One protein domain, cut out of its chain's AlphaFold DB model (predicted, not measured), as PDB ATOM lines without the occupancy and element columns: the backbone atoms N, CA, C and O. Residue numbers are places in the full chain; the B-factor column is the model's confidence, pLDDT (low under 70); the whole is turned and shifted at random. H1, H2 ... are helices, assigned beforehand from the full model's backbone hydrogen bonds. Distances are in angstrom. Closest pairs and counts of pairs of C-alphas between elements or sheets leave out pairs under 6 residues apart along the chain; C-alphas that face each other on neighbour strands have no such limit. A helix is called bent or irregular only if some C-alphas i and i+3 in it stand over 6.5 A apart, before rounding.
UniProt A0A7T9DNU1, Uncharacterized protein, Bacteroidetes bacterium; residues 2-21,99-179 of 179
ATOM      1  N   TRP A   2     381.703 278.183 397.240       88.44
ATOM      2  CA  TRP A   2     381.239 277.919 398.603       88.44
ATOM      3  C   TRP A   2     379.810 277.374 398.608       88.44
ATOM      4  O   TRP A   2     379.492 276.552 399.458       88.44
ATOM      5  N   ILE A   3     378.978 277.749 397.630       90.62
ATOM      6  CA  ILE A   3     377.562 277.356 397.553       90.62
ATOM      7  C   ILE A   3     377.450 275.836 397.440       90.62
ATOM      8  O   ILE A   3     376.671 275.189 398.141       90.62
ATOM      9  N   SER A   4     378.273 275.239 396.583       89.06
ATOM     10  CA  SER A   4     378.229 273.794 396.346       89.06
ATOM     11  C   SER A   4     378.916 272.995 397.445       89.06
ATOM     12  O   SER A   4     378.472 271.891 397.759       89.06
ATOM     13  N   ALA A   5     379.968 273.549 398.053       90.06
ATOM     14  CA  ALA A   5     380.560 272.974 399.257       90.06
ATOM     15  C   ALA A   5     379.529 272.948 400.395       90.06
ATOM     16  O   ALA A   5     379.293 271.899 400.988       90.06
ATOM     17  N   HIS A   6     378.834 274.066 400.609       90.81
ATOM     18  CA  HIS A   6     377.777 274.185 401.602       90.81
ATOM     19  C   HIS A   6     376.629 273.203 401.340       90.81
ATOM     20  O   HIS A   6     376.208 272.495 402.250       90.81
ATOM     21  N   SER A   7     376.174 273.057 400.090       89.81
ATOM     22  CA  SER A   7     375.128 272.081 399.757       89.81
ATOM     23  C   SER A   7     375.521 270.635 400.073       89.81
ATOM     24  O   SER A   7     374.661 269.863 400.483       89.81
ATOM     25  N   ARG A   8     376.794 270.255 399.896       91.50
ATOM     26  CA  ARG A   8     377.277 268.914 400.270       91.50
ATOM     27  C   ARG A   8     377.284 268.722 401.781       91.50
ATOM     28  O   ARG A   8     376.816 267.694 402.250       91.50
ATOM     29  N   ILE A   9     377.743 269.730 402.523       92.81
ATOM     30  CA  ILE A   9     377.730 269.712 403.990       92.81
ATOM     31  C   ILE A   9     376.293 269.574 404.510       92.81
ATOM     32  O   ILE A   9     376.045 268.735 405.367       92.81
ATOM     33  N   ARG A  10     375.329 270.319 403.949       91.44
ATOM     34  CA  ARG A  10     373.906 270.189 404.319       91.44
ATOM     35  C   ARG A  10     373.374 268.772 404.098       91.44
ATOM     36  O   ARG A  10     372.672 268.250 404.960       91.44
ATOM     37  N   ASN A  11     373.728 268.143 402.977       92.00
ATOM     38  CA  ASN A  11     373.330 266.762 402.706       92.00
ATOM     39  C   ASN A  11     373.934 265.795 403.729       92.00
ATOM     40  O   ASN A  11     373.202 264.984 404.279       92.00
ATOM     41  N   TRP A  12     375.223 265.934 404.051       94.81
ATOM     42  CA  TRP A  12     375.867 265.101 405.072       94.81
ATOM     43  C   TRP A  12     375.244 265.278 406.457       94.81
ATOM     44  O   TRP A  12     375.034 264.289 407.155       94.81
ATOM     45  N   ILE A  13     374.898 266.507 406.851       93.94
ATOM     46  CA  ILE A  13     374.175 266.764 408.107       93.94
ATOM     47  C   ILE A  13     372.841 266.001 408.106       93.94
ATOM     48  O   ILE A  13     372.564 265.266 409.052       93.94
ATOM     49  N   LYS A  14     372.057 266.104 407.023       92.38
ATOM     50  CA  LYS A  14     370.765 265.407 406.874       92.38
ATOM     51  C   LYS A  14     370.916 263.882 406.902       92.38
ATOM     52  O   LYS A  14     370.159 263.212 407.597       92.38
ATOM     53  N   GLU A  15     371.891 263.335 406.178       95.44
ATOM     54  CA  GLU A  15     372.194 261.894 406.141       95.44
ATOM     55  C   GLU A  15     372.535 261.340 407.533       95.44
ATOM     56  O   GLU A  15     372.201 260.200 407.846       95.44
ATOM     57  N   ASN A  16     373.120 262.171 408.400       96.56
ATOM     58  CA  ASN A  16     373.440 261.836 409.787       96.56
ATOM     59  C   ASN A  16     372.342 262.242 410.786       96.56
ATOM     60  O   ASN A  16     372.598 262.295 411.987       96.56
ATOM     61  N   LYS A  17     371.119 262.528 410.314       95.31
ATOM     62  CA  LYS A  17     369.967 262.952 411.140       95.31
ATOM     63  C   LYS A  17     370.218 264.234 411.953       95.31
ATOM     64  O   LYS A  17     369.513 264.495 412.924       95.31
ATOM     65  N   GLY A  18     371.208 265.036 411.567       92.94
ATOM     66  CA  GLY A  18     371.458 266.340 412.163       92.94
ATOM     67  C   GLY A  18     370.434 267.373 411.696       92.94
ATOM     68  O   GLY A  18     369.944 267.322 410.566       92.94
ATOM     69  N   ILE A  19     370.141 268.341 412.562       90.88
ATOM     70  CA  ILE A  19     369.262 269.469 412.251       90.88
ATOM     71  C   ILE A  19     370.142 270.653 411.851       90.88
ATOM     72  O   ILE A  19     370.941 271.153 412.643       90.88
ATOM     73  N   HIS A  20     370.024 271.097 410.602       91.56
ATOM     74  CA  HIS A  20     370.730 272.279 410.113       91.56
ATOM     75  C   HIS A  20     369.949 273.541 410.498       91.56
ATOM     76  O   HIS A  20     368.972 273.888 409.842       91.56
ATOM     77  N   VAL A  21     370.387 274.209 411.567       92.69
ATOM     78  CA  VAL A  21     369.691 275.365 412.167       92.69
ATOM     79  C   VAL A  21     370.155 276.725 411.639       92.69
ATOM     80  O   VAL A  21     369.485 277.732 411.843       92.69
ATOM     81  N   VAL A  99     374.067 285.297 398.809       90.81
ATOM     82  CA  VAL A  99     374.246 284.531 397.584       90.81
ATOM     83  C   VAL A  99     374.090 285.463 396.388       90.81
ATOM     84  O   VAL A  99     373.027 285.995 396.072       90.81
ATOM     85  N   SER A 100     375.186 285.664 395.658       90.50
ATOM     86  CA  SER A 100     375.141 286.395 394.391       90.50
ATOM     87  C   SER A 100     374.618 285.489 393.280       90.50
ATOM     88  O   SER A 100     375.231 284.463 392.986       90.50
ATOM     89  N   LYS A 101     373.560 285.912 392.578       92.00
ATOM     90  CA  LYS A 101     373.027 285.204 391.395       92.00
ATOM     91  C   LYS A 101     374.100 284.959 390.330       92.00
ATOM     92  O   LYS A 101     374.160 283.879 389.746       92.00
ATOM     93  N   ARG A 102     374.980 285.947 390.114       89.94
ATOM     94  CA  ARG A 102     376.120 285.836 389.190       89.94
ATOM     95  C   ARG A 102     377.071 284.723 389.624       89.94
ATOM     96  O   ARG A 102     377.440 283.883 388.811       89.94
ATOM     97  N   LEU A 103     377.441 284.701 390.908       88.06
ATOM     98  CA  LEU A 103     378.324 283.664 391.449       88.06
ATOM     99  C   LEU A 103     377.680 282.286 391.361       88.06
ATOM    100  O   LEU A 103     378.334 281.364 390.900       88.06
ATOM    101  N   MET A 104     376.406 282.161 391.725       90.94
ATOM    102  CA  MET A 104     375.650 280.912 391.631       90.94
ATOM    103  C   MET A 104     375.655 280.352 390.201       90.94
ATOM    104  O   MET A 104     375.950 279.176 389.981       90.94
ATOM    105  N   PHE A 105     375.422 281.213 389.208       90.56
ATOM    106  CA  PHE A 105     375.424 280.834 387.796       90.56
ATOM    107  C   PHE A 105     376.804 280.402 387.277       90.56
ATOM    108  O   PHE A 105     376.906 279.417 386.535       90.56
ATOM    109  N   VAL A 106     377.858 281.143 387.641       89.81
ATOM    110  CA  VAL A 106     379.241 280.842 387.237       89.81
ATOM    111  C   VAL A 106     379.740 279.583 387.946       89.81
ATOM    112  O   VAL A 106     380.266 278.684 387.296       89.81
ATOM    113  N   GLU A 107     379.520 279.472 389.256       90.75
ATOM    114  CA  GLU A 107     379.934 278.336 390.081       90.75
ATOM    115  C   GLU A 107     379.303 277.024 389.605       90.75
ATOM    116  O   GLU A 107     380.012 276.028 389.441       90.75
ATOM    117  N   GLY A 108     378.001 277.027 389.293       89.75
ATOM    118  CA  GLY A 108     377.309 275.839 388.789       89.75
ATOM    119  C   GLY A 108     377.885 275.303 387.469       89.75
ATOM    120  O   GLY A 108     377.937 274.090 387.258       89.75
ATOM    121  N   ARG A 109     378.370 276.184 386.582       90.44
ATOM    122  CA  ARG A 109     379.067 275.790 385.339       90.44
ATOM    123  C   ARG A 109     380.491 275.352 385.604       90.44
ATOM    124  O   ARG A 109     380.920 274.329 385.073       90.44
ATOM    125  N   ALA A 110     381.194 276.106 386.444       91.19
ATOM    126  CA  ALA A 110     382.569 275.829 386.806       91.19
ATOM    127  C   ALA A 110     382.702 274.393 387.323       91.19
ATOM    128  O   ALA A 110     383.531 273.650 386.818       91.19
ATOM    129  N   ILE A 111     381.832 273.947 388.237       91.50
ATOM    130  CA  ILE A 111     381.872 272.581 388.795       91.50
ATOM    131  C   ILE A 111     381.766 271.504 387.721       91.50
ATOM    132  O   ILE A 111     382.511 270.523 387.767       91.50
ATOM    133  N   LYS A 112     380.869 271.676 386.745       92.25
ATOM    134  CA  LYS A 112     380.700 270.717 385.645       92.25
ATOM    135  C   LYS A 112     381.968 270.636 384.795       92.25
ATOM    136  O   LYS A 112     382.455 269.539 384.531       92.25
ATOM    137  N   ILE A 113     382.532 271.791 384.449       93.81
ATOM    138  CA  ILE A 113     383.779 271.909 383.684       93.81
ATOM    139  C   ILE A 113     384.952 271.294 384.460       93.81
ATOM    140  O   ILE A 113     385.666 270.452 383.923       93.81
ATOM    141  N   PHE A 114     385.116 271.638 385.741       93.75
ATOM    142  CA  PHE A 114     386.140 271.070 386.624       93.75
ATOM    143  C   PHE A 114     386.021 269.548 386.718       93.75
ATOM    144  O   PHE A 114     387.022 268.843 386.626       93.75
ATOM    145  N   THR A 115     384.800 269.027 386.851       94.00
ATOM    146  CA  THR A 115     384.551 267.578 386.905       94.00
ATOM    147  C   THR A 115     384.933 266.894 385.593       94.00
ATOM    148  O   THR A 115     385.543 265.826 385.613       94.00
ATOM    149  N   MET A 116     384.608 267.508 384.453       95.69
ATOM    150  CA  MET A 116     384.975 267.000 383.130       95.69
ATOM    151  C   MET A 116     386.495 266.961 382.947       95.69
ATOM    152  O   MET A 116     387.039 265.911 382.605       95.69
ATOM    153  N   TRP A 117     387.188 268.061 383.258       96.81
ATOM    154  CA  TRP A 117     388.649 268.117 383.228       96.81
ATOM    155  C   TRP A 117     389.283 267.087 384.160       96.81
ATOM    156  O   TRP A 117     390.193 266.374 383.750       96.81
ATOM    157  N   ALA A 118     388.778 266.943 385.388       95.50
ATOM    158  CA  ALA A 118     389.292 265.964 386.341       95.50
ATOM    159  C   ALA A 118     389.155 264.522 385.828       95.50
ATOM    160  O   ALA A 118     390.102 263.741 385.946       95.50
ATOM    161  N   LYS A 119     388.007 264.169 385.229       96.50
ATOM    162  CA  LYS A 119     387.789 262.856 384.599       96.50
ATOM    163  C   LYS A 119     388.731 262.640 383.415       96.50
ATOM    164  O   LYS A 119     389.375 261.596 383.344       96.50
ATOM    165  N   LEU A 120     388.858 263.636 382.536       96.38
ATOM    166  CA  LEU A 120     389.747 263.582 381.377       96.38
ATOM    167  C   LEU A 120     391.197 263.368 381.809       96.38
ATOM    168  O   LEU A 120     391.837 262.434 381.342       96.38
ATOM    169  N   ILE A 121     391.703 264.187 382.733       96.25
ATOM    170  CA  ILE A 121     393.087 264.120 383.221       96.25
ATOM    171  C   ILE A 121     393.373 262.764 383.875       96.25
ATOM    172  O   ILE A 121     394.453 262.210 383.678       96.25
ATOM    173  N   ARG A 122     392.419 262.215 384.640       95.44
ATOM    174  CA  ARG A 122     392.566 260.907 385.300       95.44
ATOM    175  C   ARG A 122     392.757 259.766 384.299       95.44
ATOM    176  O   ARG A 122     393.490 258.835 384.601       95.44
ATOM    177  N   GLY A 123     392.130 259.844 383.126       93.81
ATOM    178  CA  GLY A 123     392.216 258.816 382.085       93.81
ATOM    179  C   GLY A 123     393.447 258.906 381.173       93.81
ATOM    180  O   GLY A 123     393.533 258.144 380.214       93.81
ATOM    181  N   LYS A 124     394.378 259.843 381.395       94.88
ATOM    182  CA  LYS A 124     395.533 260.062 380.507       94.88
ATOM    183  C   LYS A 124     396.828 259.568 381.147       94.88
ATOM    184  O   LYS A 124     397.172 259.992 382.244       94.88
ATOM    185  N   GLN A 125     397.592 258.765 380.402       92.25
ATOM    186  CA  GLN A 125     398.932 258.317 380.809       92.25
ATOM    187  C   GLN A 125     399.888 259.510 381.004       92.25
ATOM    188  O   GLN A 125     400.539 259.633 382.039       92.25
ATOM    189  N   ASN A 126     399.863 260.485 380.087       94.38
ATOM    190  CA  ASN A 126     400.647 261.726 380.182       94.38
ATOM    191  C   ASN A 126     399.976 262.785 381.073       94.38
ATOM    192  O   ASN A 126     399.775 263.932 380.668       94.38
ATOM    193  N   ARG A 127     399.609 262.412 382.304       94.50
ATOM    194  CA  ARG A 127     398.835 263.257 383.230       94.50
ATOM    195  C   ARG A 127     399.452 264.647 383.442       94.50
ATOM    196  O   ARG A 127     398.725 265.637 383.472       94.50
ATOM    197  N   LYS A 128     400.785 264.738 383.538       95.44
ATOM    198  CA  LYS A 128     401.521 266.004 383.736       95.44
ATOM    199  C   LYS A 128     401.267 267.019 382.612       95.44
ATOM    200  O   LYS A 128     401.066 268.197 382.897       95.44
ATOM    201  N   LEU A 129     401.220 266.565 381.357       96.12
ATOM    202  CA  LEU A 129     400.932 267.425 380.205       96.12
ATOM    203  C   LEU A 129     399.520 268.014 380.302       96.12
ATOM    204  O   LEU A 129     399.338 269.223 380.184       96.12
ATOM    205  N   TRP A 130     398.526 267.171 380.587       97.06
ATOM    206  CA  TRP A 130     397.132 267.602 380.690       97.06
ATOM    207  C   TRP A 130     396.878 268.523 381.884       97.06
ATOM    208  O   TRP A 130     396.087 269.456 381.768       97.06
ATOM    209  N   ILE A 131     397.585 268.324 383.000       96.25
ATOM    210  CA  ILE A 131     397.568 269.267 384.128       96.25
ATOM    211  C   ILE A 131     398.108 270.637 383.695       96.25
ATOM    212  O   ILE A 131     397.506 271.658 384.025       96.25
ATOM    213  N   ASN A 132     399.203 270.683 382.929       96.12
ATOM    214  CA  ASN A 132     399.760 271.947 382.436       96.12
ATOM    215  C   ASN A 132     398.812 272.665 381.466       96.12
ATOM    216  O   ASN A 132     398.624 273.874 381.594       96.12
ATOM    217  N   ILE A 133     398.182 271.932 380.543       96.75
ATOM    218  CA  ILE A 133     397.156 272.480 379.641       96.75
ATOM    219  C   ILE A 133     395.991 273.042 380.457       96.75
ATOM    220  O   ILE A 133     395.573 274.179 380.249       96.75
ATOM    221  N   PHE A 134     395.507 272.276 381.434       96.25
ATOM    222  CA  PHE A 134     394.415 272.699 382.297       96.25
ATOM    223  C   PHE A 134     394.757 273.957 383.107       96.25
ATOM    224  O   PHE A 134     393.925 274.850 383.238       96.25
ATOM    225  N   ARG A 135     395.997 274.082 383.596       94.19
ATOM    226  CA  ARG A 135     396.478 275.295 384.273       94.19
ATOM    227  C   ARG A 135     396.385 276.529 383.370       94.19
ATOM    228  O   ARG A 135     395.900 277.564 383.816       94.19
ATOM    229  N   ILE A 136     396.828 276.421 382.116       94.94
ATOM    230  CA  ILE A 136     396.743 277.520 381.139       94.94
ATOM    231  C   ILE A 136     395.273 277.848 380.844       94.94
ATOM    232  O   ILE A 136     394.881 279.013 380.882       94.94
ATOM    233  N   TYR A 137     394.450 276.816 380.638       95.25
ATOM    234  CA  TYR A 137     393.008 276.960 380.451       95.25
ATOM    235  C   TYR A 137     392.344 277.708 381.613       95.25
ATOM    236  O   TYR A 137     391.520 278.583 381.369       95.25
ATOM    237  N   LEU A 138     392.707 277.417 382.867       91.88
ATOM    238  CA  LEU A 138     392.137 278.098 384.030       91.88
ATOM    239  C   LEU A 138     392.456 279.590 384.060       91.88
ATOM    240  O   LEU A 138     391.561 280.383 384.345       91.88
ATOM    241  N   LEU A 139     393.696 279.977 383.755       89.56
ATOM    242  CA  LEU A 139     394.080 281.389 383.691       89.56
ATOM    243  C   LEU A 139     393.299 282.113 382.590       89.56
ATOM    244  O   LEU A 139     392.711 283.165 382.838       89.56
ATOM    245  N   PHE A 140     393.216 281.507 381.405       92.88
ATOM    246  CA  PHE A 140     392.419 282.037 380.302       92.88
ATOM    247  C   PHE A 140     390.934 282.150 380.677       92.88
ATOM    248  O   PHE A 140     390.296 283.177 380.448       92.88
ATOM    249  N   ALA A 141     390.375 281.120 381.312       91.94
ATOM    250  CA  ALA A 141     388.978 281.113 381.712       91.94
ATOM    251  C   ALA A 141     388.661 282.165 382.778       91.94
ATOM    252  O   ALA A 141     387.612 282.810 382.719       91.94
ATOM    253  N   LEU A 142     389.573 282.365 383.728       87.94
ATOM    254  CA  LEU A 142     389.407 283.338 384.795       87.94
ATOM    255  C   LEU A 142     389.470 284.773 384.271       87.94
ATOM    256  O   LEU A 142     388.599 285.563 384.617       87.94
ATOM    257  N   PHE A 143     390.468 285.114 383.453       87.19
ATOM    258  CA  PHE A 143     390.696 286.503 383.042       87.19
ATOM    259  C   PHE A 143     389.955 286.902 381.763       87.19
ATOM    260  O   PHE A 143     389.500 288.039 381.674       87.19
ATOM    261  N   LEU A 144     389.794 285.992 380.795       89.56
ATOM    262  CA  LEU A 144     389.189 286.309 379.496       89.56
ATOM    263  C   LEU A 144     387.742 285.820 379.386       89.56
ATOM    264  O   LEU A 144     386.862 286.593 379.014       89.56
ATOM    265  N   LEU A 145     387.457 284.559 379.734       90.12
ATOM    266  CA  LEU A 145     386.092 284.025 379.586       90.12
ATOM    267  C   LEU A 145     385.126 284.569 380.646       90.12
ATOM    268  O   LEU A 145     383.956 284.796 380.343       90.12
ATOM    269  N   SER A 146     385.584 284.785 381.881       88.44
ATOM    270  CA  SER A 146     384.720 285.226 382.986       88.44
ATOM    271  C   SER A 146     383.979 286.547 382.700       88.44
ATOM    272  O   SER A 146     382.751 286.547 382.838       88.44
ATOM    273  N   PRO A 147     384.629 287.641 382.234       88.75
ATOM    274  CA  PRO A 147     383.921 288.864 381.842       88.75
ATOM    275  C   PRO A 147     382.821 288.625 380.803       88.75
ATOM    276  O   PRO A 147     381.705 289.117 380.965       88.75
ATOM    277  N   ILE A 148     383.110 287.820 379.776       91.94
ATOM    278  CA  ILE A 148     382.176 287.511 378.685       91.94
ATOM    279  C   ILE A 148     380.958 286.757 379.229       91.94
ATOM    280  O   ILE A 148     379.814 287.111 378.948       91.94
ATOM    281  N   VAL A 149     381.188 285.739 380.062       90.75
ATOM    282  CA  VAL A 149     380.110 284.951 380.676       90.75
ATOM    283  C   VAL A 149     379.249 285.813 381.600       90.75
ATOM    284  O   VAL A 149     378.026 285.673 381.600       90.75
ATOM    285  N   ILE A 150     379.859 286.711 382.376       90.31
ATOM    286  CA  ILE A 150     379.133 287.632 383.261       90.31
ATOM    287  C   ILE A 150     378.296 288.624 382.448       90.31
ATOM    288  O   ILE A 150     377.157 288.905 382.829       90.31
ATOM    289  N   LEU A 151     378.823 289.123 381.330       92.62
ATOM    290  CA  LEU A 151     378.104 290.018 380.430       92.62
ATOM    291  C   LEU A 151     376.871 289.325 379.837       92.62
ATOM    292  O   LEU A 151     375.755 289.818 379.997       92.62
ATOM    293  N   LEU A 152     377.050 288.133 379.257       92.56
ATOM    294  CA  LEU A 152     375.951 287.316 378.727       92.56
ATOM    295  C   LEU A 152     374.910 286.993 379.804       92.56
ATOM    296  O   LEU A 152     373.706 287.087 379.564       92.56
ATOM    297  N   PHE A 153     375.358 286.646 381.014       92.56
ATOM    298  CA  PHE A 153     374.454 286.413 382.133       92.56
ATOM    299  C   PHE A 153     373.629 287.658 382.460       92.56
ATOM    300  O   PHE A 153     372.427 287.550 382.676       92.56
ATOM    301  N   THR A 154     374.263 288.827 382.503       92.56
ATOM    302  CA  THR A 154     373.612 290.072 382.924       92.56
ATOM    303  C   THR A 154     372.601 290.559 381.886       92.56
ATOM    304  O   THR A 154     371.516 290.981 382.270       92.56
ATOM    305  N   ILE A 155     372.926 290.453 380.594       94.06
ATOM    306  CA  ILE A 155     372.073 290.944 379.503       94.06
ATOM    307  C   ILE A 155     370.936 289.968 379.184       94.06
ATOM    308  O   ILE A 155     369.816 290.396 378.935       94.06
ATOM    309  N   ILE A 156     371.207 288.660 379.186       93.25
ATOM    310  CA  ILE A 156     370.264 287.663 378.657       93.25
ATOM    311  C   ILE A 156     369.606 286.883 379.794       93.25
ATOM    312  O   ILE A 156     368.386 286.838 379.921       93.25
ATOM    313  N   ILE A 157     370.409 286.250 380.649       92.25
ATOM    314  CA  ILE A 157     369.894 285.266 381.610       92.25
ATOM    315  C   ILE A 157     369.175 285.931 382.781       92.25
ATOM    316  O   ILE A 157     368.115 285.469 383.200       92.25
ATOM    317  N   LEU A 158     369.762 286.990 383.335       92.31
ATOM    318  CA  LEU A 158     369.239 287.673 384.506       92.31
ATOM    319  C   LEU A 158     367.817 288.211 384.287       92.31
ATOM    320  O   LEU A 158     366.982 287.897 385.135       92.31
ATOM    321  N   PRO A 159     367.493 288.949 383.203       92.62
ATOM    322  CA  PRO A 159     366.124 289.415 382.989       92.62
ATOM    323  C   PRO A 159     365.143 288.263 382.735       92.62
ATOM    324  O   PRO A 159     364.061 288.255 383.319       92.62
ATOM    325  N   LEU A 160     365.527 287.255 381.942       92.88
ATOM    326  CA  LEU A 160     364.635 286.150 381.563       92.88
ATOM    327  C   LEU A 160     364.317 285.196 382.724       92.88
ATOM    328  O   LEU A 160     363.197 284.708 382.845       92.88
ATOM    329  N   PHE A 161     365.286 284.933 383.605       92.62
ATOM    330  CA  PHE A 161     365.173 283.907 384.650       92.62
ATOM    331  C   PHE A 161     365.192 284.473 386.076       92.62
ATOM    332  O   PHE A 161     365.397 283.722 387.033       92.62
ATOM    333  N   ASN A 162     364.954 285.778 386.256       91.56
ATOM    334  CA  ASN A 162     365.113 286.455 387.549       91.56
ATOM    335  C   ASN A 162     364.334 285.787 388.698       91.56
ATOM    336  O   ASN A 162     364.873 285.617 389.790       91.56
ATOM    337  N   LYS A 163     363.085 285.367 388.448       91.88
ATOM    338  CA  LYS A 163     362.228 284.712 389.455       91.88
ATOM    339  C   LYS A 163     362.813 283.378 389.931       91.88
ATOM    340  O   LYS A 163     362.913 283.140 391.130       91.88
ATOM    341  N   SER A 164     363.247 282.531 388.997       90.94
ATOM    342  CA  SER A 164     363.883 281.245 389.320       90.94
ATOM    343  C   SER A 164     365.209 281.447 390.058       90.94
ATOM    344  O   SER A 164     365.492 280.762 391.038       90.94
ATOM    345  N   LEU A 165     365.995 282.445 389.640       91.31
ATOM    346  CA  LEU A 165     367.254 282.798 390.294       91.31
ATOM    347  C   LEU A 165     367.050 283.342 391.714       91.31
ATOM    348  O   LEU A 165     367.877 283.053 392.572       91.31
ATOM    349  N   ASN A 166     365.979 284.099 391.974       91.62
ATOM    350  CA  ASN A 166     365.608 284.514 393.332       91.62
ATOM    351  C   ASN A 166     365.280 283.301 394.201       91.62
ATOM    352  O   ASN A 166     365.892 283.130 395.241       91.62
ATOM    353  N   ARG A 167     364.426 282.388 393.726       90.44
ATOM    354  CA  ARG A 167     364.089 281.180 394.494       90.44
ATOM    355  C   ARG A 167     365.325 280.339 394.840       90.44
ATOM    356  O   ARG A 167     365.429 279.826 395.947       90.44
ATOM    357  N   GLN A 168     366.265 280.197 393.904       90.31
ATOM    358  CA  GLN A 168     367.532 279.502 394.165       90.31
ATOM    359  C   GLN A 168     368.419 280.267 395.154       90.31
ATOM    360  O   GLN A 168     369.044 279.650 396.012       90.31
ATOM    361  N   LYS A 169     368.467 281.600 395.047       91.38
ATOM    362  CA  LYS A 169     369.176 282.461 395.995       91.38
ATOM    363  C   LYS A 169     368.632 282.247 397.410       91.38
ATOM    364  O   LYS A 169     369.403 281.867 398.285       91.38
ATOM    365  N   ASP A 170     367.324 282.397 397.592       90.12
ATOM    366  CA  ASP A 170     366.652 282.276 398.889       90.12
ATOM    367  C   ASP A 170     366.844 280.866 399.479       90.12
ATOM    368  O   ASP A 170     367.097 280.701 400.667       90.12
ATOM    369  N   PHE A 171     366.832 279.831 398.633       89.19
ATOM    370  CA  PHE A 171     367.137 278.454 399.035       89.19
ATOM    371  C   PHE A 171     368.580 278.253 399.536       89.19
ATOM    372  O   PHE A 171     368.840 277.437 400.426       89.19
ATOM    373  N   HIS A 172     369.549 278.943 398.936       88.94
ATOM    374  CA  HIS A 172     370.948 278.857 399.356       88.94
ATOM    375  C   HIS A 172     371.262 279.748 400.561       88.94
ATOM    376  O   HIS A 172     372.194 279.433 401.295       88.94
ATOM    377  N   GLU A 173     370.503 280.825 400.763       89.94
ATOM    378  CA  GLU A 173     370.576 281.664 401.963       89.94
ATOM    379  C   GLU A 173     369.819 281.049 403.145       89.94
ATOM    380  O   GLU A 173     370.170 281.306 404.288       89.94
ATOM    381  N   GLY A 174     368.809 280.218 402.893       87.75
ATOM    382  CA  GLY A 174     368.018 279.560 403.925       87.75
ATOM    383  C   GLY A 174     368.593 278.238 404.450       87.75
ATOM    384  O   GLY A 174     369.518 277.632 403.900       87.75
ATOM    385  N   VAL A 175     367.960 277.752 405.517       83.12
ATOM    386  CA  VAL A 175     368.203 276.424 406.112       83.12
ATOM    387  C   VAL A 175     367.319 275.329 405.523       83.12
ATOM    388  O   VAL A 175     367.681 274.155 405.585       83.12
ATOM    389  N   ASN A 176     366.202 275.714 404.898       66.69
ATOM    390  CA  ASN A 176     365.222 274.795 404.339       66.69
ATOM    391  C   ASN A 176     365.795 274.054 403.127       66.69
ATOM    392  O   ASN A 176     365.900 274.597 402.027       66.69
ATOM    393  N   LEU A 177     366.107 272.776 403.318       52.94
ATOM    394  CA  LEU A 177     366.073 271.809 402.231       52.94
ATOM    395  C   LEU A 177     364.583 271.572 401.946       52.94
ATOM    396  O   LEU A 177     363.861 271.211 402.873       52.94
ATOM    397  N   GLN A 178     364.087 271.815 400.725       37.22
ATOM    398  CA  GLN A 178     362.734 271.338 400.407       37.22
ATOM    399  C   GLN A 178     362.671 269.819 400.682       37.22
ATOM    400  O   GLN A 178     363.708 269.155 400.531       37.22
ATOM    401  N   PRO A 179     361.516 269.304 401.148       36.00
ATOM    402  CA  PRO A 179     361.313 267.876 401.373       36.00
ATOM    403  C   PRO A 179     361.688 267.045 400.142       36.00
ATOM    404  O   PRO A 179     361.383 267.491 399.011       36.00
TER     405      PRO A 179
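Overview. This is residues 2 to 21 and 99 to 179 of the 179 residues of an uncharacterized protein of Bacteroidetes bacterium (UniProt A0A7T9DNU1). A long, bent helix, H3, arches over the shorter H2 in a helical hairpin, and its last arm, H3b, turns across the beginning of H2, while H1 meets H2 near the same end through its own first residues and then runs away from it. The result is a loose, flat arch, with the tip of the hairpin, residues 123 to 128, sticking out. The printed part has 101 residues with three named helices, in the order H1, H2, H3, and no named strand; the class is all helix. The radius of gyration of the C-alphas is 17.1 A, and the spans are 46 by 40 by 16 A.

Along the chain. H3, residues 127 to 173, was assigned as one helix by its hydrogen bonds but is bent: C-alphas 160 and 163 are 8.4 A apart. Its arm H3a, residues 127 to 160, is 41.2 A long and begins at C-alpha 127 (398.835, 263.257, 383.230). H3a has a kink of 46 degrees near residue 142 and is irregular, with C-alphas 155 and 158 6.6 A apart. The arm H3b, residues 163 to 173, is 15.3 A long and ends at C-alpha 173 (370.576, 281.664, 401.963). H2, residues 101 to 122, is 31.8 A long. H1, residues 2 to 15, is 19.9 A long and begins at C-alpha 2 (381.239, 277.919, 398.603).

Arrangement. H3a and H2 form a helical hairpin and touch at a shallow tilt of 25 degrees, running opposite ways; their closest C-alphas, of Arg 127 and Ile 121, are 5.8 A apart. The lines of H3a and H3b stand at a steep tilt of 57 degrees. H3b touches H2 about perpendicular, at 76 degrees, with residues 101 to 104 of H2 alone; the closest C-alphas, of Leu 165 and Lys 101, are 6.4 A apart. H1 touches H2 with residues 3 to 4 alone, about perpendicular at 79 degrees; the closest C-alphas, of Ile 3 and Met 104, are 7.2 A apart. H1 and H3b are close but not clearly touching, with the C-alphas of Ile 3 and His 172 7.0 A apart. H1 and H3a are apart. In H1 and H3b every O i to N i+4 pair is within hydrogen-bond range; in H2 it is 16 of 18 and in H3a 24 of 30.

Size, cuts and confidence. The two C-alphas farthest apart, of Val 21 and Asn 126, are 46.6 A apart. Residues 22 to 98 are not printed, and C-alphas 21 and 99 are 17.8 A apart across the cut. The link from H2 to H3 is tight, with 4 residues. The mean pLDDT of the printed part is 90.5; residues 176 to 179, which end the chain, are under 70.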